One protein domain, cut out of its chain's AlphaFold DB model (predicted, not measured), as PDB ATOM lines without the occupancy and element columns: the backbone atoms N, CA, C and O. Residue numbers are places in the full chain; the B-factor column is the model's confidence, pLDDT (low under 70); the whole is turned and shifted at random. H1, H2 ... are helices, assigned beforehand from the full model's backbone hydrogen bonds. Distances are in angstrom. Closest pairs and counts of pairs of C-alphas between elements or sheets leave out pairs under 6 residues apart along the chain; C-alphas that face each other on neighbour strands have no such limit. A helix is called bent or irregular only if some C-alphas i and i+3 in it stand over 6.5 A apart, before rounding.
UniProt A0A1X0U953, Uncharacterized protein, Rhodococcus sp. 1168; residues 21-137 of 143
ATOM      1  N   ALA A  21     125.344 152.729 105.027       93.06
ATOM      2  CA  ALA A  21     126.709 153.200 105.137       93.06
ATOM      3  C   ALA A  21     127.348 153.327 103.748       93.06
ATOM      4  O   ALA A  21     127.176 152.444 102.902       93.06
ATOM      5  N   VAL A  22     128.149 154.369 103.544       93.44
ATOM      6  CA  VAL A  22     129.002 154.516 102.359       93.44
ATOM      7  C   VAL A  22     130.406 154.062 102.732       93.44
ATOM      8  O   VAL A  22     131.044 154.674 103.587       93.44
ATOM      9  N   VAL A  23     130.879 152.985 102.100       92.06
ATOM     10  CA  VAL A  23     132.207 152.401 102.341       92.06
ATOM     11  C   VAL A  23     133.097 152.635 101.113       92.06
ATOM     12  O   VAL A  23     132.890 151.983 100.085       92.06
ATOM     13  N   PRO A  24     134.084 153.546 101.194       90.31
ATOM     14  CA  PRO A  24     135.063 153.766 100.131       90.31
ATOM     15  C   PRO A  24     135.815 152.484  99.763       90.31
ATOM     16  O   PRO A  24     136.083 151.652 100.632       90.31
ATOM     17  N   THR A  25     136.218 152.347  98.495       87.50
ATOM     18  CA  THR A  25     136.934 151.162  97.986       87.50
ATOM     19  C   THR A  25     138.175 150.823  98.813       87.50
ATOM     20  O   THR A  25     138.395 149.658  99.137       87.50
ATOM     21  N   ASP A  26     138.930 151.838  99.238       86.50
ATOM     22  CA  ASP A  26     140.148 151.667 100.041       86.50
ATOM     23  C   ASP A  26     139.873 151.063 101.429       86.50
ATOM     24  O   ASP A  26     140.744 150.428 102.026       86.50
ATOM     25  N   LEU A  27     138.643 151.212 101.931       89.00
ATOM     26  CA  LEU A  27     138.208 150.692 103.223       89.00
ATOM     27  C   LEU A  27     137.451 149.369 103.138       89.00
ATOM     28  O   LEU A  27     137.319 148.708 104.169       89.00
ATOM     29  N   GLN A  28     136.997 148.939 101.957       88.75
ATOM     30  CA  GLN A  28     136.209 147.706 101.797       88.75
ATOM     31  C   GLN A  28     136.913 146.482 102.391       88.75
ATOM     32  O   GLN A  28     136.270 145.638 103.008       88.75
ATOM     33  N   GLY A  29     138.243 146.415 102.263       86.56
ATOM     34  CA  GLY A  29     139.052 145.309 102.778       86.56
ATOM     35  C   GLY A  29     139.362 145.355 104.281       86.56
ATOM     36  O   GLY A  29     139.989 144.434 104.811       86.56
ATOM     37  N   THR A  30     138.979 146.427 104.974       90.94
ATOM     38  CA  THR A  30     139.278 146.635 106.398       90.94
ATOM     39  C   THR A  30     138.194 146.041 107.295       90.94
ATOM     40  O   THR A  30     137.067 145.812 106.864       90.94
ATOM     41  N   SER A  31     138.503 145.830 108.578       92.31
ATOM     42  CA  SER A  31     137.510 145.384 109.565       92.31
ATOM     43  C   SER A  31     136.299 146.320 109.635       92.31
ATOM     44  O   SER A  31     135.170 145.839 109.613       92.31
ATOM     45  N   THR A  32     136.521 147.637 109.649       93.06
ATOM     46  CA  THR A  32     135.460 148.656 109.665       93.06
ATOM     47  C   THR A  32     134.581 148.582 108.417       93.06
ATOM     48  O   THR A  32     133.357 148.552 108.533       93.06
ATOM     49  N   GLY A  33     135.187 148.493 107.227       91.75
ATOM     50  CA  GLY A  33     134.447 148.397 105.967       91.75
ATOM     51  C   GLY A  33     133.637 147.109 105.840       91.75
ATOM     52  O   GLY A  33     132.473 147.157 105.438       91.75
ATOM     53  N   ILE A  34     134.201 145.972 106.259       94.56
ATOM     54  CA  ILE A  34     133.489 144.686 106.298       94.56
ATOM     55  C   ILE A  34     132.285 144.770 107.242       94.56
ATOM     56  O   ILE A  34     131.193 144.354 106.870       94.56
ATOM     57  N   LEU A  35     132.459 145.324 108.447       95.62
ATOM     58  CA  LEU A  35     131.385 145.422 109.438       95.62
ATOM     59  C   LEU A  35     130.263 146.367 108.987       95.62
ATOM     60  O   LEU A  35     129.094 146.008 109.116       95.62
ATOM     61  N   TRP A  36     130.590 147.527 108.404       95.31
ATOM     62  CA  TRP A  36     129.581 148.431 107.839       95.31
ATOM     63  C   TRP A  36     128.850 147.820 106.644       95.31
ATOM     64  O   TRP A  36     127.634 147.968 106.524       95.31
ATOM     65  N   THR A  37     129.559 147.080 105.792       95.00
ATOM     66  CA  THR A  37     128.943 146.356 104.672       95.00
ATOM     67  C   THR A  37     128.017 145.250 105.178       95.00
ATOM     68  O   THR A  37     126.891 145.127 104.706       95.00
ATOM     69  N   ALA A  38     128.432 144.490 106.192       95.19
ATOM     70  CA  ALA A  38     127.599 143.460 106.807       95.19
ATOM     71  C   ALA A  38     126.354 144.061 107.486       95.19
ATOM     72  O   ALA A  38     125.256 143.525 107.347       95.19
ATOM     73  N   ALA A  39     126.495 145.209 108.159       94.69
ATOM     74  CA  ALA A  39     125.364 145.956 108.704       94.69
ATOM     75  C   ALA A  39     124.406 146.412 107.586       94.69
ATOM     76  O   ALA A  39     123.202 146.194 107.683       94.69
ATOM     77  N   ASN A  40     124.925 146.947 106.476       95.06
ATOM     78  CA  ASN A  40     124.106 147.300 105.314       95.06
ATOM     79  C   ASN A  40     123.318 146.112 104.755       95.06
ATOM     80  O   ASN A  40     122.149 146.281 104.415       95.06
ATOM     81  N   ILE A  41     123.940 144.937 104.650       94.06
ATOM     82  CA  ILE A  41     123.274 143.722 104.162       94.06
ATOM     83  C   ILE A  41     122.143 143.330 105.113       94.06
ATOM     84  O   ILE A  41     121.026 143.118 104.661       94.06
ATOM     85  N   LEU A  42     122.394 143.308 106.423       91.19
ATOM     86  CA  LEU A  42     121.375 142.954 107.416       91.19
ATOM     87  C   LEU A  42     120.169 143.897 107.414       91.19
ATOM     88  O   LEU A  42     119.042 143.427 107.551       91.19
ATOM     89  N   ALA A  43     120.394 145.202 107.244       89.81
ATOM     90  CA  ALA A  43     119.308 146.178 107.218       89.81
ATOM     91  C   ALA A  43     118.515 146.179 105.901       89.81
ATOM     92  O   ALA A  43     117.313 146.431 105.921       89.81
ATOM     93  N   ASN A  44     119.162 145.912 104.759       89.06
ATOM     94  CA  ASN A  44     118.512 145.988 103.443       89.06
ATOM     95  C   ASN A  44     117.997 144.640 102.921       89.06
ATOM     96  O   ASN A  44     117.065 144.619 102.119       89.06
ATOM     97  N   ASP A  45     118.599 143.524 103.336       87.19
ATOM     98  CA  ASP A  45     118.229 142.184 102.886       87.19
ATOM     99  C   ASP A  45     117.901 141.245 104.062       87.19
ATOM    100  O   ASP A  45     118.757 140.493 104.544       87.19
ATOM    101  N   PRO A  46     116.622 141.177 104.476       72.94
ATOM    102  CA  PRO A  46     116.187 140.235 105.504       72.94
ATOM    103  C   PRO A  46     116.319 138.761 105.073       72.94
ATOM    104  O   PRO A  46     116.181 137.856 105.905       72.94
ATOM    105  N   LYS A  47     116.600 138.459 103.794       81.69
ATOM    106  CA  LYS A  47     116.826 137.087 103.307       81.69
ATOM    107  C   LYS A  47     118.277 136.631 103.444       81.69
ATOM    108  O   LYS A  47     118.463 135.417 103.555       81.69
ATOM    109  N   SER A  48     119.250 137.532 103.589       88.25
ATOM    110  CA  SER A  48     120.662 137.182 103.822       88.25
ATOM    111  C   SER A  48     120.806 136.176 104.968       88.25
ATOM    112  O   SER A  48     120.215 136.347 106.038       88.25
ATOM    113  N   THR A  49     121.531 135.082 104.753       87.38
ATOM    114  CA  THR A  49     121.726 134.036 105.774       87.38
ATOM    115  C   THR A  49     122.941 134.299 106.648       87.38
ATOM    116  O   THR A  49     122.949 133.894 107.810       87.38
ATOM    117  N   ASP A  50     123.947 134.968 106.089       91.00
ATOM    118  CA  ASP A  50     125.194 135.302 106.765       91.00
ATOM    119  C   ASP A  50     125.761 136.598 106.179       91.00
ATOM    120  O   ASP A  50     126.566 136.599 105.245       91.00
ATOM    121  N   ALA A  51     125.326 137.721 106.744       93.50
ATOM    122  CA  ALA A  51     125.719 139.033 106.246       93.50
ATOM    123  C   ALA A  51     127.229 139.291 106.378       93.50
ATOM    124  O   ALA A  51     127.796 140.063 105.604       93.50
ATOM    125  N   LEU A  52     127.901 138.640 107.336       93.38
ATOM    126  CA  LEU A  52     129.336 138.804 107.547       93.38
ATOM    127  C   LEU A  52     130.137 138.066 106.468       93.38
ATOM    128  O   LEU A  52     131.044 138.650 105.868       93.38
ATOM    129  N   ALA A  53     129.779 136.813 106.177       92.31
ATOM    130  CA  ALA A  53     130.402 136.048 105.100       92.31
ATOM    131  C   ALA A  53     130.167 136.703 103.725       92.31
ATOM    132  O   ALA A  53     131.082 136.772 102.896       92.31
ATOM    133  N   GLU A  54     128.965 137.239 103.495       93.56
ATOM    134  CA  GLU A  54     128.633 137.984 102.278       93.56
ATOM    135  C   GLU A  54     129.458 139.274 102.153       93.56
ATOM    136  O   GLU A  54     130.069 139.502 101.107       93.56
ATOM    137  N   ALA A  55     129.581 140.072 103.220       93.19
ATOM    138  CA  ALA A  55     130.409 141.282 103.221       93.19
ATOM    139  C   ALA A  55     131.891 140.987 102.941       93.19
ATOM    140  O   ALA A  55     132.535 141.689 102.162       93.19
ATOM    141  N   ILE A  56     132.435 139.913 103.519       91.44
ATOM    142  CA  ILE A  56     133.813 139.471 103.252       91.44
ATOM    143  C   ILE A  56     133.978 139.041 101.793       91.44
ATOM    144  O   ILE A  56     135.021 139.295 101.189       91.44
ATOM    145  N   THR A  57     132.964 138.392 101.221       90.38
ATOM    146  CA  THR A  57     132.965 138.000  99.808       90.38
ATOM    147  C   THR A  57     132.951 139.229  98.900       90.38
ATOM    148  O   THR A  57     133.737 139.282  97.956       90.38
ATOM    149  N   GLN A  58     132.144 140.245  99.223       89.62
ATOM    150  CA  GLN A  58     132.123 141.517  98.492       89.62
ATOM    151  C   GLN A  58     133.469 142.250  98.594       89.62
ATOM    152  O   GLN A  58     134.012 142.670  97.579       89.62
ATOM    153  N   ALA A  59     134.078 142.304  99.780       86.56
ATOM    154  CA  ALA A  59     135.371 142.961  99.994       86.56
ATOM    155  C   ALA A  59     136.540 142.331  99.203       86.56
ATOM    156  O   ALA A  59     137.541 142.996  98.929       86.56
ATOM    157  N   ARG A  60     136.435 141.049  98.825       81.75
ATOM    158  CA  ARG A  60     137.443 140.340  98.011       81.75
ATOM    159  C   ARG A  60     137.406 140.709  96.528       81.75
ATOM    160  O   ARG A  60     138.331 140.357  95.802       81.75
ATOM    161  N   HIS A  61     136.361 141.391  96.066       69.31
ATOM    162  CA  HIS A  61     136.193 141.762  94.667       69.31
ATOM    163  C   HIS A  61     136.010 143.282  94.546       69.31
ATOM    164  O   HIS A  61     134.941 143.768  94.898       69.31
ATOM    165  N   PRO A  62     136.986 144.060  94.027       59.09
ATOM    166  CA  PRO A  62     138.277 143.695  93.420       59.09
ATOM    167  C   PRO A  62     139.495 143.776  94.375       59.09
ATOM    168  O   PRO A  62     140.630 143.880  93.913       59.09
ATOM    169  N   GLY A  63     139.279 143.794  95.693       61.53
ATOM    170  CA  GLY A  63     140.327 144.033  96.689       61.53
ATOM    171  C   GLY A  63     141.338 142.889  96.901       61.53
ATOM    172  O   GLY A  63     141.191 141.785  96.372       61.53
ATOM    173  N   PRO A  64     142.390 143.126  97.709       66.31
ATOM    174  CA  PRO A  64     143.326 142.081  98.114       66.31
ATOM    175  C   PRO A  64     142.620 140.974  98.909       66.31
ATOM    176  O   PRO A  64     141.608 141.196  99.574       66.31
ATOM    177  N   ALA A  65     143.188 139.766  98.887       71.25
ATOM    178  CA  ALA A  65     142.645 138.641  99.638       71.25
ATOM    179  C   ALA A  65     142.542 138.972 101.141       71.25
ATOM    180  O   ALA A  65     143.553 139.160 101.822       71.25
ATOM    181  N   ILE A  66     141.315 138.991 101.672       81.38
ATOM    182  CA  ILE A  66     141.071 139.073 103.116       81.38
ATOM    183  C   ILE A  66     141.687 137.838 103.775       81.38
ATOM    184  O   ILE A  66     141.306 136.703 103.465       81.38
ATOM    185  N   ARG A  67     142.618 138.050 104.711       82.12
ATOM    186  CA  ARG A  67     143.239 136.962 105.476       82.12
ATOM    187  C   ARG A  67     142.163 136.152 106.198       82.12
ATOM    188  O   ARG A  67     141.269 136.720 106.820       82.12
ATOM    189  N   ALA A  68     142.281 134.824 106.176       82.12
ATOM    190  CA  ALA A  68     141.337 133.933 106.861       82.12
ATOM    191  C   ALA A  68     141.213 134.245 108.366       82.12
ATOM    192  O   ALA A  68     140.124 134.163 108.927       82.12
ATOM    193  N   SER A  69     142.304 134.697 108.995       85.25
ATOM    194  CA  SER A  69     142.316 135.136 110.392       85.25
ATOM    195  C   SER A  69     141.423 136.352 110.655       85.25
ATOM    196  O   SER A  69     140.848 136.454 111.732       85.25
ATOM    197  N   THR A  70     141.266 137.262 109.686       86.12
ATOM    198  CA  THR A  70     140.372 138.424 109.817       86.12
ATOM    199  C   THR A  70     138.916 137.983 109.859       86.12
ATOM    200  O   THR A  70     138.164 138.484 110.687       86.12
ATOM    201  N   HIS A  71     138.527 137.016 109.020       86.44
ATOM    202  CA  HIS A  71     137.175 136.452 109.050       86.44
ATOM    203  C   HIS A  71     136.875 135.825 110.415       86.44
ATOM    204  O   HIS A  71     135.937 136.245 111.084       86.44
ATOM    205  N   GLN A  72     137.727 134.897 110.861       88.19
ATOM    206  CA  GLN A  72     137.557 134.211 112.146       88.19
ATOM    207  C   GLN A  72     137.500 135.193 113.323       88.19
ATOM    208  O   GLN A  72     136.670 135.042 114.216       88.19
ATOM    209  N   MET A  73     138.348 136.226 113.310       92.44
ATOM    210  CA  MET A  73     138.344 137.275 114.328       92.44
ATOM    211  C   MET A  73     137.026 138.057 114.335       92.44
ATOM    212  O   MET A  73     136.429 138.226 115.397       92.44
ATOM    213  N   LEU A  74     136.567 138.545 113.176       92.44
ATOM    214  CA  LEU A  74     135.328 139.323 113.085       92.44
ATOM    215  C   LEU A  74     134.114 138.491 113.497       92.44
ATOM    216  O   LEU A  74     133.266 138.979 114.239       92.44
ATOM    217  N   GLU A  75     134.072 137.226 113.087       92.44
ATOM    218  CA  GLU A  75     133.010 136.298 113.462       92.44
ATOM    219  C   GLU A  75     132.996 136.042 114.975       92.44
ATOM    220  O   GLU A  75     131.955 136.165 115.625       92.44
ATOM    221  N   GLN A  76     134.158 135.788 115.580       91.44
ATOM    222  CA  GLN A  76     134.268 135.589 117.026       91.44
ATOM    223  C   GLN A  76     133.834 136.831 117.819       91.44
ATOM    224  O   GLN A  76     133.131 136.720 118.828       91.44
ATOM    225  N   VAL A  77     134.229 138.026 117.377       92.19
ATOM    226  CA  VAL A  77     133.874 139.279 118.060       92.19
ATOM    227  C   VAL A  77     132.382 139.593 117.895       92.19
ATOM    228  O   VAL A  77     131.730 139.966 118.875       92.19
ATOM    229  N   ALA A  78     131.821 139.397 116.698       91.56
ATOM    230  CA  ALA A  78     130.400 139.598 116.423       91.56
ATOM    231  C   ALA A  78     129.523 138.642 117.238       91.56
ATOM    232  O   ALA A  78     128.606 139.084 117.933       91.56
ATOM    233  N   THR A  79     129.852 137.349 117.241       90.56
ATOM    234  CA  THR A  79     129.120 136.328 118.008       90.56
ATOM    235  C   THR A  79     129.237 136.541 119.517       90.56
ATOM    236  O   THR A  79     128.236 136.457 120.226       90.56
ATOM    237  N   SER A  80     130.421 136.909 120.023       88.25
ATOM    238  CA  SER A  80     130.608 137.258 121.437       88.25
ATOM    239  C   SER A  80     129.762 138.469 121.845       88.25
ATOM    240  O   SER A  80     129.141 138.459 122.911       88.25
ATOM    241  N   ARG A  81     129.679 139.500 120.993       88.94
ATOM    242  CA  ARG A  81     128.843 140.676 121.271       88.94
ATOM    243  C   ARG A  81     127.355 140.397 121.161       88.94
ATOM    244  O   ARG A  81     126.619 140.873 122.025       88.94
ATOM    245  N   ALA A  82     126.930 139.607 120.180       87.06
ATOM    246  CA  ALA A  82     125.551 139.138 120.097       87.06
ATOM    247  C   ALA A  82     125.170 138.362 121.366       87.06
ATOM    248  O   ALA A  82     124.165 138.684 121.995       87.06
ATOM    249  N   ALA A  83     126.027 137.445 121.825       83.62
ATOM    250  CA  ALA A  83     125.811 136.694 123.061       83.62
ATOM    251  C   ALA A  83     125.723 137.582 124.306       83.62
ATOM    252  O   ALA A  83     124.855 137.374 125.149       83.62
ATOM    253  N   ALA A  84     126.594 138.588 124.415       83.19
ATOM    254  CA  ALA A  84     126.582 139.515 125.545       83.19
ATOM    255  C   ALA A  84     125.320 140.394 125.574       83.19
ATOM    256  O   ALA A  84     124.793 140.675 126.649       83.19
ATOM    257  N   ARG A  85     124.829 140.825 124.404       79.50
ATOM    258  CA  ARG A  85     123.572 141.582 124.294       79.50
ATOM    259  C   ARG A  85     122.348 140.718 124.558       79.50
ATOM    260  O   ARG A  85     121.345 141.207 125.065       79.50
ATOM    261  N   TRP A  86     122.433 139.440 124.226       74.56
ATOM    262  CA  TRP A  86     121.308 138.522 124.240       74.56
ATOM    263  C   TRP A  86     121.332 137.597 125.457       74.56
ATOM    264  O   TRP A  86     121.446 136.377 125.356       74.56
ATOM    265  N   THR A  87     121.215 138.197 126.640       59.38
ATOM    266  CA  THR A  87     121.245 137.471 127.916       59.38
ATOM    267  C   THR A  87     119.892 136.902 128.362       59.38
ATOM    268  O   THR A  87     119.894 136.160 129.339       59.38
ATOM    269  N   MET A  88     118.748 137.178 127.699       49.59
ATOM    270  CA  MET A  88     117.442 136.862 128.327       49.59
ATOM    271  C   MET A  88     116.272 136.257 127.518       49.59
ATOM    272  O   MET A  88     115.427 135.669 128.185       49.59
ATOM    273  N   HIS A  89     116.145 136.309 126.181       49.31
ATOM    274  CA  HIS A  89     114.797 136.063 125.594       49.31
ATOM    275  C   HIS A  89     114.614 135.112 124.403       49.31
ATOM    276  O   HIS A  89     113.487 134.937 123.951       49.31
ATOM    277  N   ALA A  90     115.628 134.367 123.977       57.00
ATOM    278  CA  ALA A  90     115.381 133.112 123.269       57.00
ATOM    279  C   ALA A  90     116.560 132.171 123.513       57.00
ATOM    280  O   ALA A  90     117.708 132.592 123.554       57.00
ATOM    281  N   ALA A  91     116.300 130.893 123.762       61.31
ATOM    282  CA  ALA A  91     117.384 129.930 123.838       61.31
ATOM    283  C   ALA A  91     117.791 129.585 122.403       61.31
ATOM    284  O   ALA A  91     116.987 129.021 121.661       61.31
ATOM    285  N   LEU A  92     119.029 129.893 121.998       69.50
ATOM    286  CA  LEU A  92     119.610 129.227 120.827       69.50
ATOM    287  C   LEU A  92     119.494 127.711 121.051       69.50
ATOM    288  O   LEU A  92     119.758 127.263 122.178       69.50
ATOM    289  N   PRO A  93     119.165 126.911 120.019       69.94
ATOM    290  CA  PRO A  93     119.180 125.459 120.140       69.94
ATOM    291  C   PRO A  93     120.506 124.996 120.755       69.94
ATOM    292  O   PRO A  93     121.574 125.468 120.363       69.94
ATOM    293  N   ALA A  94     120.456 124.088 121.735       69.88
ATOM    294  CA  ALA A  94     121.652 123.656 122.469       69.88
ATOM    295  C   ALA A  94     122.735 123.051 121.555       69.88
ATOM    296  O   ALA A  94     123.919 123.117 121.869       69.88
ATOM    297  N   THR A  95     122.322 122.497 120.414       75.50
ATOM    298  CA  THR A  95     123.178 121.878 119.398       75.50
ATOM    299  C   THR A  95     123.672 122.850 118.327       75.50
ATOM    300  O   THR A  95     124.503 122.467 117.505       75.50
ATOM    301  N   ALA A  96     123.181 124.093 118.299       75.75
ATOM    302  CA  ALA A  96     123.578 125.050 117.279       75.75
ATOM    303  C   ALA A  96     124.994 125.593 117.559       75.75
ATOM    304  O   ALA A  96     125.309 125.941 118.705       75.75
ATOM    305  N   PRO A  97     125.858 125.708 116.536       78.50
ATOM    306  CA  PRO A  97     127.211 126.222 116.703       78.50
ATOM    307  C   PRO A  97     127.174 127.721 117.034       78.50
ATOM    308  O   PRO A  97     127.077 128.575 116.156       78.50
ATOM    309  N   ARG A  98     127.271 128.051 118.327       80.31
ATOM    310  CA  ARG A  98     127.197 129.436 118.845       80.31
ATOM    311  C   ARG A  98     128.365 130.329 118.427       80.31
ATOM    312  O   ARG A  98     128.301 131.537 118.620       80.31
ATOM    313  N   HIS A  99     129.430 129.733 117.900       81.75
ATOM    314  CA  HIS A  99     130.600 130.442 117.399       81.75
ATOM    315  C   HIS A  99     130.428 130.935 115.957       81.75
ATOM    316  O   HIS A  99     131.291 131.670 115.497       81.75
ATOM    317  N   LEU A 100     129.354 130.538 115.261       87.19
ATOM    318  CA  LEU A 100     129.085 130.967 113.889       87.19
ATOM    319  C   LEU A 100     128.080 132.112 113.855       87.19
ATOM    320  O   LEU A 100     127.021 132.007 114.480       87.19
ATOM    321  N   TRP A 101     128.363 133.168 113.094       90.31
ATOM    322  CA  TRP A 101     127.466 134.327 112.977       90.31
ATOM    323  C   TRP A 101     126.107 133.949 112.377       90.31
ATOM    324  O   TRP A 101     125.065 134.342 112.913       90.31
ATOM    325  N   ALA A 102     126.098 133.096 111.348       89.69
ATOM    326  CA  ALA A 102     124.879 132.589 110.715       89.69
ATOM    327  C   ALA A 102     123.873 131.982 111.715       89.69
ATOM    328  O   ALA A 102     122.663 132.144 111.558       89.69
ATOM    329  N   THR A 103     124.351 131.330 112.782       87.81
ATOM    330  CA  THR A 103     123.497 130.780 113.850       87.81
ATOM    331  C   THR A 103     122.691 131.876 114.549       87.81
ATOM    332  O   THR A 103     121.498 131.710 114.810       87.81
ATOM    333  N   TRP A 104     123.335 133.006 114.838       86.69
ATOM    334  CA  TRP A 104     122.703 134.154 115.482       86.69
ATOM    335  C   TRP A 104     121.740 134.851 114.530       86.69
ATOM    336  O   TRP A 104     120.611 135.136 114.921       86.69
ATOM    337  N   GLN A 105     122.141 135.063 113.274       87.94
ATOM    338  CA  GLN A 105     121.293 135.682 112.250       87.94
ATOM    339  C   GLN A 105     120.046 134.849 111.954       87.94
ATOM    340  O   GLN A 105     118.947 135.393 111.853       87.94
ATOM    341  N   HIS A 106     120.173 133.525 111.910       85.38
ATOM    342  CA  HIS A 106     119.021 132.637 111.800       85.38
ATOM    343  C   HIS A 106     118.073 132.761 113.002       85.38
ATOM    344  O   HIS A 106     116.857 132.836 112.826       85.38
ATOM    345  N   ALA A 107     118.613 132.822 114.221       80.81
ATOM    346  CA  ALA A 107     117.803 133.024 115.418       80.81
ATOM    347  C   ALA A 107     117.109 134.397 115.432       80.81
ATOM    348  O   ALA A 107     115.959 134.473 115.853       80.81
ATOM    349  N   ALA A 108     117.772 135.442 114.923       82.44
ATOM    350  CA  ALA A 108     117.228 136.797 114.806       82.44
ATOM    351  C   ALA A 108     116.010 136.851 113.896       82.44
ATOM    352  O   ALA A 108     114.987 137.395 114.285       82.44
ATOM    353  N   LYS A 109     116.076 136.192 112.735       79.62
ATOM    354  CA  LYS A 109     114.949 136.124 111.791       79.62
ATOM    355  C   LYS A 109     113.708 135.445 112.359       79.62
ATOM    356  O   LYS A 109     112.595 135.801 111.992       79.62
ATOM    357  N   ASN A 110     113.907 134.431 113.199       75.38
ATOM    358  CA  ASN A 110     112.816 133.668 113.808       75.38
ATOM    359  C   ASN A 110     112.330 134.282 115.131       75.38
ATOM    360  O   ASN A 110     111.347 133.810 115.701       75.38
ATOM    361  N   GLY A 111     113.034 135.291 115.642       66.69
ATOM    362  CA  GLY A 111     112.664 136.058 116.822       66.69
ATOM    363  C   GLY A 111     112.270 137.488 116.457       66.69
ATOM    364  O   GLY A 111     112.359 137.912 115.313       66.69
ATOM    365  N   ALA A 112     111.844 138.260 117.450       63.81
ATOM    366  CA  ALA A 112     111.571 139.688 117.292       63.81
ATOM    367  C   ALA A 112     112.800 140.531 117.683       63.81
ATOM    368  O   ALA A 112     112.686 141.436 118.507       63.81
ATOM    369  N   PHE A 113     113.996 140.186 117.189       76.75
ATOM    370  CA  PHE A 113     115.213 140.915 117.554       76.75
ATOM    371  C   PHE A 113     116.097 141.246 116.362       76.75
ATOM    372  O   PHE A 113     116.232 140.472 115.420       76.75
ATOM    373  N   ASP A 114     116.736 142.406 116.464       82.69
ATOM    374  CA  ASP A 114     117.579 142.961 115.423       82.69
ATOM    375  C   ASP A 114     119.066 142.799 115.777       82.69
ATOM    376  O   ASP A 114     119.516 143.131 116.879       82.69
ATOM    377  N   LEU A 115     119.839 142.261 114.833       88.75
ATOM    378  CA  LEU A 115     121.290 142.115 114.948       88.75
ATOM    379  C   LEU A 115     122.060 143.244 114.277       88.75
ATOM    380  O   LEU A 115     123.264 143.361 114.536       88.75
ATOM    381  N   TRP A 116     121.400 144.089 113.483       91.44
ATOM    382  CA  TRP A 116     122.021 145.261 112.877       91.44
ATOM    383  C   TRP A 116     122.784 146.113 113.904       91.44
ATOM    384  O   TRP A 116     123.977 146.361 113.681       91.44
ATOM    385  N   PRO A 117     122.226 146.435 115.097       90.50
ATOM    386  CA  PRO A 117     122.946 147.223 116.091       90.50
ATOM    387  C   PRO A 117     124.240 146.553 116.573       90.50
ATOM    388  O   PRO A 117     125.119 147.217 117.124       90.50
ATOM    389  N   THR A 118     124.354 145.223 116.481       91.56
ATOM    390  CA  THR A 118     125.556 144.493 116.924       91.56
ATOM    391  C   THR A 118     126.715 144.759 115.977       91.56
ATOM    392  O   THR A 118     127.825 145.028 116.434       91.56
ATOM    393  N   LEU A 119     126.452 144.730 114.672       93.50
ATOM    394  CA  LEU A 119     127.464 145.009 113.659       93.50
ATOM    395  C   LEU A 119     127.774 146.502 113.554       93.50
ATOM    396  O   LEU A 119     128.947 146.849 113.458       93.50
ATOM    397  N   ALA A 120     126.763 147.370 113.646       92.50
ATOM    398  CA  ALA A 120     126.948 148.820 113.596       92.50
ATOM    399  C   ALA A 120     127.847 149.328 114.739       92.50
ATOM    400  O   ALA A 120     128.828 150.029 114.493       92.50
ATOM    401  N   ASP A 121     127.602 148.900 115.983       92.88
ATOM    402  CA  ASP A 121     128.455 149.287 117.118       92.88
ATOM    403  C   ASP A 121     129.874 148.727 117.001       92.88
ATOM    404  O   ASP A 121     130.832 149.345 117.471       92.88
ATOM    405  N   LEU A 122     130.030 147.530 116.429       93.75
ATOM    406  CA  LEU A 122     131.356 146.992 116.155       93.75
ATOM    407  C   LEU A 122     132.055 147.841 115.101       93.75
ATOM    408  O   LEU A 122     133.184 148.257 115.341       93.75
ATOM    409  N   ALA A 123     131.389 148.166 113.996       93.25
ATOM    410  CA  ALA A 123     131.945 149.027 112.961       93.25
ATOM    411  C   ALA A 123     132.404 150.371 113.551       93.25
ATOM    412  O   ALA A 123     133.557 150.753 113.366       93.25
ATOM    413  N   ALA A 124     131.570 151.008 114.376       91.25
ATOM    414  CA  ALA A 124     131.903 152.254 115.064       91.25
ATOM    415  C   ALA A 124     133.110 152.133 116.017       91.25
ATOM    416  O   ALA A 124     133.860 153.089 116.181       91.25
ATOM    417  N   ARG A 125     133.334 150.968 116.642       90.94
ATOM    418  CA  ARG A 125     134.510 150.727 117.506       90.94
ATOM    419  C   ARG A 125     135.809 150.549 116.729       90.94
ATOM    420  O   ARG A 125     136.866 150.867 117.263       90.94
ATOM    421  N   TYR A 126     135.738 149.966 115.536       88.44
ATOM    422  CA  TYR A 126     136.902 149.781 114.666       88.44
ATOM    423  C   TYR A 126     137.192 151.017 113.813       88.44
ATOM    424  O   TYR A 126     138.300 151.148 113.296       88.44
ATOM    425  N   GLN A 127     136.220 151.916 113.690       88.88
ATOM    426  CA  GLN A 127     136.356 153.167 112.973       88.88
ATOM    427  C   GLN A 127     137.414 154.067 113.623       88.88
ATOM    428  O   GLN A 127     137.297 154.466 114.783       88.88
ATOM    429  N   GLY A 128     138.453 154.388 112.855       85.00
ATOM    430  CA  GLY A 128     139.472 155.358 113.230       85.00
ATOM    431  C   GLY A 128     139.046 156.793 112.917       85.00
ATOM    432  O   GLY A 128     138.151 157.042 112.111       85.00
ATOM    433  N   GLU A 129     139.741 157.763 113.512       80.06
ATOM    434  CA  GLU A 129     139.510 159.194 113.262       80.06
ATOM    435  C   GLU A 129     139.699 159.561 111.776       80.06
ATOM    436  O   GLU A 129     138.949 160.363 111.220       80.06
ATOM    437  N   SER A 130     140.640 158.893 111.101       85.62
ATOM    438  CA  SER A 130     140.934 159.092 109.680       85.62
ATOM    439  C   SER A 130     139.883 158.516 108.729       85.62
ATOM    440  O   SER A 130     139.838 158.938 107.577       85.62
ATOM    441  N   ASP A 131     139.031 157.585 109.170       86.50
ATOM    442  CA  ASP A 131     138.098 156.886 108.274       86.50
ATOM    443  C   ASP A 131     137.010 157.831 107.743       86.50
ATOM    444  O   ASP A 131     136.644 157.782 106.567       86.50
ATOM    445  N   ASN A 132     136.548 158.762 108.583       83.81
ATOM    446  CA  ASN A 132     135.617 159.814 108.165       83.81
ATOM    447  C   ASN A 132     136.256 160.760 107.139       83.81
ATOM    448  O   ASN A 132     135.591 161.206 106.206       83.81
ATOM    449  N   LEU A 133     137.554 161.053 107.290       86.50
ATOM    450  CA  LEU A 133     138.283 161.961 106.397       86.50
ATOM    451  C   LEU A 133     138.438 161.385 104.985       86.50
ATOM    452  O   LEU A 133     138.518 162.145 104.023       86.50
ATOM    453  N   ILE A 134     138.453 160.058 104.857       87.38
ATOM    454  CA  ILE A 134     138.529 159.351 103.571       87.38
ATOM    455  C   ILE A 134     137.152 158.940 103.029       87.38
ATOM    456  O   ILE A 134     137.069 158.228 102.032       87.38
ATOM    457  N   GLY A 135     136.069 159.420 103.650       87.19
ATOM    458  CA  GLY A 135     134.709 159.307 103.123       87.19
ATOM    459  C   GLY A 135     133.892 158.126 103.646       87.19
ATOM    460  O   GLY A 135     132.830 157.850 103.084       87.19
ATOM    461  N   LEU A 136     134.333 157.432 104.704       91.19
ATOM    462  CA  LEU A 136     133.463 156.476 105.389       91.19
ATOM    463  C   LEU A 136     132.282 157.223 106.011       91.19
ATOM    464  O   LEU A 136     132.470 158.102 106.849       91.19
ATOM    465  N   THR A 137     131.065 156.844 105.630       92.75
ATOM    466  CA  THR A 137     129.841 157.378 106.234       92.75
ATOM    467  C   THR A 137     129.087 156.242 106.922       92.75
ATOM    468  O   THR A 137     128.659 155.323 106.225       92.75
TER     469      THR A 137
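AT A GLANCE: This is residues 21 to 137 of the 143 residues of an uncharacterized protein of Rhodococcus sp. 1168 (UniProt A0A1X0U953). What shape do these atoms make? H2 runs through the core, with H6 side by side with it, running opposite ways, and H3 crossing it on another side; H4, the longest helix, slants along this group. H5 and the loop of residues 86 to 100 lie toward one end of the long axis, and the short helices H1 and H7 toward the other. What are the counts and the size? The printed part has 117 residues with seven named helices, H1 to H7 in order, and no named strand; its class is all helix. It is compact, with a radius of gyration of the C-alphas of 14.0 A, and elongated, with spans of 42 by 24 by 23 A.

IN THESE COORDINATES: Where do the first helices lie? H1 is residues 25 to 28, from C-alpha 25 at (136.934, 151.162, 97.986). H2, residues 31 to 44, is 20.0 A long, and H3, residues 51 to 59, 12.2 A. Which helices follow? H4, residues 68 to 85, is 26.0 A long; H5, residues 101 to 110, is 14.7 A; H6, residues 116 to 126, is 15.7 A. H7, residues 129 to 133, ends with C-alpha 133 at (138.283, 161.961, 106.397); it is neither bent nor irregular, but only just, with C-alphas 129 and 132 6.4 A apart.

HOW THE PARTS SIT: What touches H2? H6 does, at a shallow tilt of 18 degrees, opposite ways, the closest C-alphas being those of Thr 32 and Ala 123, 4.8 A apart. H3 does, at a steep tilt of 58 degrees, opposite ways, with the C-alphas of Ala 38 and Ala 51 closest at 4.8 A. H1 and H2 only just touch, only at the corner by their link, with 3 pairs of C-alphas within 8 A, those of Leu 27 and Gly 33 closest at 5.2 A. What does H4 touch? With residues 75 to 82 alone it touches H5, the C-alphas of Thr 79 and Trp 101 being closest at 5.7 A, and with residues 78 to 82 alone H6, those of Ala 82 and Thr 118 being closest at 6.2 A. H3 and H4 form a helical hairpin but only just touch, with 3 pairs of C-alphas within 8 A, those of Ile 56 and His 71 closest at 7.4 A. Where is H7? It touches no helix; it is close to but not clearly touching H1, with the C-alphas of Leu 27 and Asp 131 closest at 8.0 A. What do the backbones show? Every O i to N i+4 pair is within hydrogen-bond range in H2, H3, H4, H5 and H6; H7 has 0 of 1, with 1 of 2 O i to N i+3 pairs within range, and H1 is too short for an O i to N i+4 pair.

THE WHOLE: How far does it reach? The two C-alphas farthest apart, those of Thr 95 and Leu 133, are 44.8 A apart, while those of Ala 21 and Thr 137, the first and last printed, are 5.3 A apart. Is there a cut or a long link? The printed part has no cut, and H4 to H5 is a long link of 15 residues. Where is confidence low? The pLDDT is under 70 at residues 61 to 64, 87 to 94 and 111 to 112; the mean of the printed part is 84.8.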